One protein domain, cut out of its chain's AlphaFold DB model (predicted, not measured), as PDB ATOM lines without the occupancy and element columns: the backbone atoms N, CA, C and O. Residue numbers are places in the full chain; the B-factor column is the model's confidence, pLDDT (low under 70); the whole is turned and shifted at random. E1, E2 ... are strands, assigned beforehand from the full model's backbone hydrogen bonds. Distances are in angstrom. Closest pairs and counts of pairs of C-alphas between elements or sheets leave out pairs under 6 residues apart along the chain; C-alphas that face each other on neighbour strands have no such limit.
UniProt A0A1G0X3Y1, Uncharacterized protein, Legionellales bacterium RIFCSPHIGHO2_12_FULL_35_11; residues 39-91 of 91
ATOM      1  N   LEU A  39      77.040  99.669 -27.401       83.06
ATOM      2  CA  LEU A  39      76.439  98.877 -28.468       83.06
ATOM      3  C   LEU A  39      75.674  99.819 -29.395       83.06
ATOM      4  O   LEU A  39      74.776 100.526 -28.947       83.06
ATOM      5  N   SER A  40      76.035  99.809 -30.675       84.25
ATOM      6  CA  SER A  40      75.285 100.484 -31.733       84.25
ATOM      7  C   SER A  40      74.497  99.433 -32.500       84.25
ATOM      8  O   SER A  40      75.074  98.432 -32.923       84.25
ATOM      9  N   VAL A  41      73.192  99.642 -32.658       84.94
ATOM     10  CA  VAL A  41      72.296  98.696 -33.334       84.94
ATOM     11  C   VAL A  41      71.506  99.443 -34.400       84.94
ATOM     12  O   VAL A  41      70.907 100.473 -34.104       84.94
ATOM     13  N   THR A  42      71.478  98.894 -35.612       89.19
ATOM     14  CA  THR A  42      70.537  99.294 -36.664       89.19
ATOM     15  C   THR A  42      69.394  98.291 -36.675       89.19
ATOM     16  O   THR A  42      69.627  97.082 -36.720       89.19
ATOM     17  N   LEU A  43      68.162  98.785 -36.581       90.12
ATOM     18  CA  LEU A  43      66.966  97.952 -36.564       90.12
ATOM     19  C   LEU A  43      66.394  97.858 -37.973       90.12
ATOM     20  O   LEU A  43      66.389  98.846 -38.699       90.12
ATOM     21  N   LEU A  44      65.872  96.685 -38.320       90.44
ATOM     22  CA  LEU A  44      65.195  96.436 -39.588       90.44
ATOM     23  C   LEU A  44      63.768  95.952 -39.328       90.44
ATOM     24  O   LEU A  44      63.535  95.200 -38.378       90.44
ATOM     25  N   ASP A  45      62.829  96.328 -40.191       88.69
ATOM     26  CA  ASP A  45      61.508  95.701 -40.238       88.69
ATOM     27  C   ASP A  45      61.525  94.340 -40.965       88.69
ATOM     28  O   ASP A  45      62.560  93.821 -41.404       88.69
ATOM     29  N   GLU A  46      60.345  93.734 -41.097       88.00
ATOM     30  CA  GLU A  46      60.161  92.464 -41.806       88.00
ATOM     31  C   GLU A  46      60.571  92.529 -43.285       88.00
ATOM     32  O   GLU A  46      61.028  91.530 -43.844       88.00
ATOM     33  N   THR A  47      60.488  93.707 -43.903       89.00
ATOM     34  CA  THR A  47      60.877  93.940 -45.298       89.00
ATOM     35  C   THR A  47      62.378  94.187 -45.456       89.00
ATOM     36  O   THR A  47      62.900  94.118 -46.567       89.00
ATOM     37  N   GLY A  48      63.096  94.379 -44.344       87.25
ATOM     38  CA  GLY A  48      64.523  94.686 -44.331       87.25
ATOM     39  C   GLY A  48      64.827  96.175 -44.477       87.25
ATOM     40  O   GLY A  48      65.935  96.504 -44.888       87.25
ATOM     41  N   VAL A  49      63.866  97.048 -44.171       91.25
ATOM     42  CA  VAL A  49      64.038  98.507 -44.181       91.25
ATOM     43  C   VAL A  49      64.417  98.995 -42.787       91.25
ATOM     44  O   VAL A  49      63.884  98.500 -41.794       91.25
ATOM     45  N   ASP A  50      65.321  99.973 -42.728       91.44
ATOM     46  CA  ASP A  50      65.750 100.616 -41.488       91.44
ATOM     47  C   ASP A  50      64.563 101.254 -40.749       91.44
ATOM     48  O   ASP A  50      63.744 101.986 -41.315       91.44
ATOM     49  N   VAL A  51      64.487 100.990 -39.447       92.00
ATOM     50  CA  VAL A  51      63.434 101.518 -38.574       92.00
ATOM     51  C   VAL A  51      64.016 102.225 -37.365       92.00
ATOM     52  O   VAL A  51      65.068 101.858 -36.843       92.00
ATOM     53  N   GLU A  52      63.282 103.221 -36.883       89.88
ATOM     54  CA  GLU A  52      63.605 103.943 -35.661       89.88
ATOM     55  C   GLU A  52      62.539 103.687 -34.595       89.88
ATOM     56  O   GLU A  52      61.350 103.493 -34.870       89.88
ATOM     57  N   LEU A  53      62.982 103.680 -33.340       88.38
ATOM     58  CA  LEU A  53      62.080 103.727 -32.201       88.38
ATOM     59  C   LEU A  53      61.819 105.192 -31.883       88.38
ATOM     60  O   LEU A  53      62.764 105.951 -31.702       88.38
ATOM     61  N   ILE A  54      60.553 105.577 -31.795       87.25
ATOM     62  CA  ILE A  54      60.121 106.925 -31.431       87.25
ATOM     63  C   ILE A  54      59.541 106.884 -30.019       87.25
ATOM     64  O   ILE A  54      58.741 106.002 -29.683       87.25
ATOM     65  N   ASP A  55      59.951 107.824 -29.176       83.19
ATOM     66  CA  ASP A  55      59.340 108.031 -27.868       83.19
ATOM     67  C   ASP A  55      57.949 108.641 -28.056       83.19
ATOM     68  O   ASP A  55      57.789 109.731 -28.594       83.19
ATOM     69  N   SER A  56      56.917 107.925 -27.615       79.81
ATOM     70  CA  SER A  56      55.536 108.363 -27.817       79.81
ATOM     71  C   SER A  56      55.124 109.597 -27.013       79.81
ATOM     72  O   SER A  56      54.068 110.156 -27.307       79.81
ATOM     73  N   GLU A  57      55.909 110.002 -26.011       80.69
ATOM     74  CA  GLU A  57      55.647 111.200 -25.207       80.69
ATOM     75  C   GLU A  57      56.269 112.455 -25.823       80.69
ATOM     76  O   GLU A  57      55.682 113.535 -25.741       80.69
ATOM     77  N   THR A  58      57.448 112.319 -26.429       84.75
ATOM     78  CA  THR A  58      58.228 113.439 -26.982       84.75
ATOM     79  C   THR A  58      58.164 113.531 -28.505       84.75
ATOM     80  O   THR A  58      58.473 114.583 -29.052       84.75
ATOM     81  N   ASP A  59      57.726 112.461 -29.173       84.00
ATOM     82  CA  ASP A  59      57.747 112.284 -30.631       84.00
ATOM     83  C   ASP A  59      59.163 112.369 -31.238       84.00
ATOM     84  O   ASP A  59      59.344 112.598 -32.431       84.00
ATOM     85  N   GLU A  60      60.192 112.164 -30.410       85.50
ATOM     86  CA  GLU A  60      61.594 112.176 -30.823       85.50
ATOM     87  C   GLU A  60      62.142 110.756 -31.013       85.50
ATOM     88  O   GLU A  60      61.732 109.798 -30.349       85.50
ATOM     89  N   ALA A  61      63.130 110.621 -31.904       84.94
ATOM     90  CA  ALA A  61      63.850 109.368 -32.091       84.94
ATOM     91  C   ALA A  61      64.565 108.949 -30.796       84.94
ATOM     92  O   ALA A  61      65.467 109.625 -30.291       84.94
ATOM     93  N   TYR A  62      64.196 107.781 -30.283       83.81
ATOM     94  CA  TYR A  62      64.765 107.173 -29.095       83.81
ATOM     95  C   TYR A  62      66.091 106.480 -29.434       83.81
ATOM     96  O   TYR A  62      66.151 105.287 -29.732       83.81
ATOM     97  N   ARG A  63      67.175 107.259 -29.412       81.62
ATOM     98  CA  ARG A  63      68.504 106.830 -29.887       81.62
ATOM     99  C   ARG A  63      69.341 106.062 -28.864       81.62
ATOM    100  O   ARG A  63      70.270 105.364 -29.256       81.62
ATOM    101  N   ILE A  64      69.068 106.215 -27.567       82.12
ATOM    102  CA  ILE A  64      69.915 105.658 -26.501       82.12
ATOM    103  C   ILE A  64      69.074 104.789 -25.570       82.12
ATOM    104  O   ILE A  64      68.216 105.279 -24.839       82.12
ATOM    105  N   PHE A  65      69.360 103.486 -25.557       80.69
ATOM    106  CA  PHE A  65      68.751 102.547 -24.620       80.69
ATOM    107  C   PHE A  65      69.691 102.278 -23.438       80.69
ATOM    108  O   PHE A  65      70.608 101.462 -23.519       80.69
ATOM    109  N   GLU A  66      69.469 102.969 -22.318       79.50
ATOM    110  CA  GLU A  66      70.319 102.840 -21.131       79.50
ATOM    111  C   GLU A  66      69.939 101.624 -20.272       79.50
ATOM    112  O   GLU A  66      68.833 101.521 -19.731       79.50
ATOM    113  N   VAL A  67      70.891 100.704 -20.094       76.69
ATOM    114  CA  VAL A  67      70.733  99.521 -19.238       76.69
ATOM    115  C   VAL A  67      71.520  99.708 -17.944       76.69
ATOM    116  O   VAL A  67      72.749  99.711 -17.927       76.69
ATOM    117  N   TYR A  68      70.799  99.823 -16.830       74.75
ATOM    118  CA  TYR A  68      71.381 100.024 -15.504       74.75
ATOM    119  C   TYR A  68      71.562  98.708 -14.745       74.75
ATOM    120  O   TYR A  68      70.739  97.791 -14.827       74.75
ATOM    121  N   ARG A  69      72.624  98.622 -13.933       72.06
ATOM    122  CA  ARG A  69      72.796  97.507 -12.989       72.06
ATOM    123  C   ARG A  69      71.679  97.551 -11.943       72.06
ATOM    124  O   ARG A  69      71.409  98.611 -11.386       72.06
ATOM    125  N   LYS A  70      71.112  96.385 -11.603       66.94
ATOM    126  CA  LYS A  70      70.018  96.224 -10.617       66.94
ATOM    127  C   LYS A  70      70.237  96.926  -9.260       66.94
ATOM    128  O   LYS A  70      69.259  97.153  -8.566       66.94
ATOM    129  N   SER A  71      71.473  97.249  -8.868       60.25
ATOM    130  CA  SER A  71      71.819  97.861  -7.572       60.25
ATOM    131  C   SER A  71      72.143  99.363  -7.611       60.25
ATOM    132  O   SER A  71      72.544  99.919  -6.591       60.25
ATOM    133  N   LYS A  72      71.992 100.038  -8.758       52.88
ATOM    134  CA  LYS A  72      72.117 101.501  -8.867       52.88
ATOM    135  C   LYS A  72      70.880 102.072  -9.551       52.88
ATOM    136  O   LYS A  72      70.889 102.337 -10.749       52.88
ATOM    137  N   GLU A  73      69.813 102.235  -8.775       46.88
ATOM    138  CA  GLU A  73      68.693 103.091  -9.160       46.88
ATOM    139  C   GLU A  73      69.189 104.541  -9.192       46.88
ATOM    140  O   GLU A  73      69.482 105.140  -8.160       46.88
ATOM    141  N   VAL A  74      69.336 105.101 -10.390       50.88
ATOM    142  CA  VAL A  74      69.379 106.555 -10.574       50.88
ATOM    143  C   VAL A  74      67.918 107.033 -10.552       50.88
ATOM    144  O   VAL A  74      67.070 106.330 -11.115       50.88
ATOM    145  N   PRO A  75      67.569 108.162  -9.898       45.75
ATOM    146  CA  PRO A  75      66.181 108.588  -9.789       45.75
ATOM    147  C   PRO A  75      65.631 108.871 -11.188       45.75
ATOM    148  O   PRO A  75      66.027 109.827 -11.853       45.75
ATOM    149  N   ARG A  76      64.744 107.993 -11.654       52.91
ATOM    150  CA  ARG A  76      64.063 108.101 -12.943       52.91
ATOM    151  C   ARG A  76      63.142 109.327 -12.951       52.91
ATOM    152  O   ARG A  76      62.384 109.526 -12.002       52.91
ATOM    153  N   ARG A  77      63.106 110.066 -14.072       51.78
ATOM    154  CA  ARG A  77      61.853 110.706 -14.519       51.78
ATOM    155  C   ARG A  77      60.769 109.626 -14.476       51.78
ATOM    156  O   ARG A  77      60.991 108.527 -14.973       51.78
ATOM    157  N   ALA A  78      59.666 109.901 -13.793       46.53
ATOM    158  CA  ALA A  78      58.619 108.925 -13.527       46.53
ATOM    159  C   ALA A  78      58.105 108.282 -14.831       46.53
ATOM    160  O   ALA A  78      57.390 108.925 -15.583       46.53
ATOM    161  N   GLY A  79      58.472 107.022 -15.085       53.72
ATOM    162  CA  GLY A  79      57.968 106.237 -16.218       53.72
ATOM    163  C   GLY A  79      59.071 105.517 -16.994       53.72
ATOM    164  O   GLY A  79      60.163 106.040 -17.192       53.72
ATOM    165  N   ARG A  80      58.812 104.274 -17.417       54.41
ATOM    166  CA  ARG A  80      59.557 103.683 -18.539       54.41
ATOM    167  C   ARG A  80      58.983 104.335 -19.805       54.41
ATOM    168  O   ARG A  80      57.757 104.310 -19.912       54.41
ATOM    169  N   PRO A  81      59.796 104.895 -20.715       55.16
ATOM    170  CA  PRO A  81      59.270 105.519 -21.925       55.16
ATOM    171  C   PRO A  81      58.470 104.492 -22.728       55.16
ATOM    172  O   PRO A  81      58.885 103.335 -22.870       55.16
ATOM    173  N   THR A  82      57.302 104.900 -23.214       68.88
ATOM    174  CA  THR A  82      56.487 104.067 -24.099       68.88
ATOM    175  C   THR A  82      57.001 104.272 -25.520       68.88
ATOM    176  O   THR A  82      56.891 105.366 -26.071       68.88
ATOM    177  N   LEU A  83      57.600 103.232 -26.098       67.62
ATOM    178  CA  LEU A  83      58.236 103.289 -27.416       67.62
ATOM    179  C   LEU A  83      57.256 102.855 -28.513       67.62
ATOM    180  O   LEU A  83      56.519 101.881 -28.343       67.62
ATOM    181  N   LYS A  84      57.272 103.557 -29.647       70.62
ATOM    182  CA  LYS A  84      56.564 103.195 -30.883       70.62
ATOM    183  C   LYS A  84      57.576 102.910 -31.987       70.62
ATOM    184  O   LYS A  84      58.602 103.573 -32.075       70.62
ATOM    185  N   LEU A  85      57.279 101.927 -32.829       68.81
ATOM    186  CA  LEU A  85      58.089 101.608 -34.003       68.81
ATOM    187  C   LEU A  85      57.647 102.476 -35.186       68.81
ATOM    188  O   LEU A  85      56.455 102.497 -35.499       68.81
ATOM    189  N   VAL A  86      58.585 103.155 -35.847       74.94
ATOM    190  CA  VAL A  86      58.330 103.926 -37.073       74.94
ATOM    191  C   VAL A  86      59.279 103.463 -38.176       74.94
ATOM    192  O   VAL A  86      60.482 103.329 -37.968       74.94
ATOM    193  N   VAL A  87      58.719 103.197 -39.359       73.69
ATOM    194  CA  VAL A  87      59.481 102.794 -40.548       73.69
ATOM    195  C   VAL A  87      59.965 104.042 -41.274       73.69
ATOM    196  O   VAL A  87      59.137 104.836 -41.730       73.69
ATOM    197  N   ASN A  88      61.282 104.196 -41.427       65.31
ATOM    198  CA  ASN A  88      61.844 105.266 -42.241       65.31
ATOM    199  C   ASN A  88      61.805 104.846 -43.710       65.31
ATOM    200  O   ASN A  88      62.650 104.102 -44.202       65.31
ATOM    201  N   LYS A  89      60.795 105.335 -44.429       50.41
ATOM    202  CA  LYS A  89      60.776 105.268 -45.890       50.41
ATOM    203  C   LYS A  89      61.640 106.419 -46.392       50.41
ATOM    204  O   LYS A  89      61.215 107.563 -46.296       50.41
ATOM    205  N   GLY A  90      62.860 106.124 -46.837       52.19
ATOM    206  CA  GLY A  90      63.679 107.115 -47.537       52.19
ATOM    207  C   GLY A  90      62.926 107.667 -48.754       52.19
ATOM    208  O   GLY A  90      62.228 106.900 -49.423       52.19
ATOM    209  N   ASP A  91      63.044 108.978 -48.981       45.62
ATOM    210  CA  ASP A  91      62.572 109.666 -50.194       45.62
ATOM    211  C   ASP A  91      63.253 109.131 -51.468       45.62
ATOM    212  O   ASP A  91      64.473 108.830 -51.419       45.62
TER     213      ASP A  91
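Overview. This is residues 39 to 91 of the 91 residues of an uncharacterized protein of Legionellales bacterium RIFCSPHIGHO2_12_FULL_35_11 (UniProt A0A1G0X3Y1). There is little regular structure: a small two-stranded hairpin, E1 then E2, joined by a long loop whose residues 66 to 80 stick out and make much of the length. Before E1, residues 43 to 44 fold back in a short antiparallel pairing with residues 50 to 51 of E1. The 53 printed residues have no named helix; the class is all strand, with 11 residues in named elements. The whole is loose, radius of gyration of the C-alphas 13.7 A, spanning 42 by 24 by 16 A.

Along the chain. E1, residues 50 to 55, begins at C-alpha 50 (65.750, 100.616, -41.488) and is 16.8 A long. E2, residues 83 to 87, is 13.2 A long and ends at C-alpha 87 (59.481, 102.794, -40.548).

Arrangement. E1 and E2 form an antiparallel hairpin, their directions at 149 degrees. C-alphas 53 and 85 face each other at 4.9 A. N 54 and O 84, 2.8 A apart, are within hydrogen-bond range.

Size, cuts and confidence. The farthest C-alphas, of Ser 71 and Asp 91, are 45.2 A apart. The link between E1 and E2, 27 residues, is long. The printed part has no cut. pLDDT is under 70 at residues 70 to 83, 85 and 88 to 91.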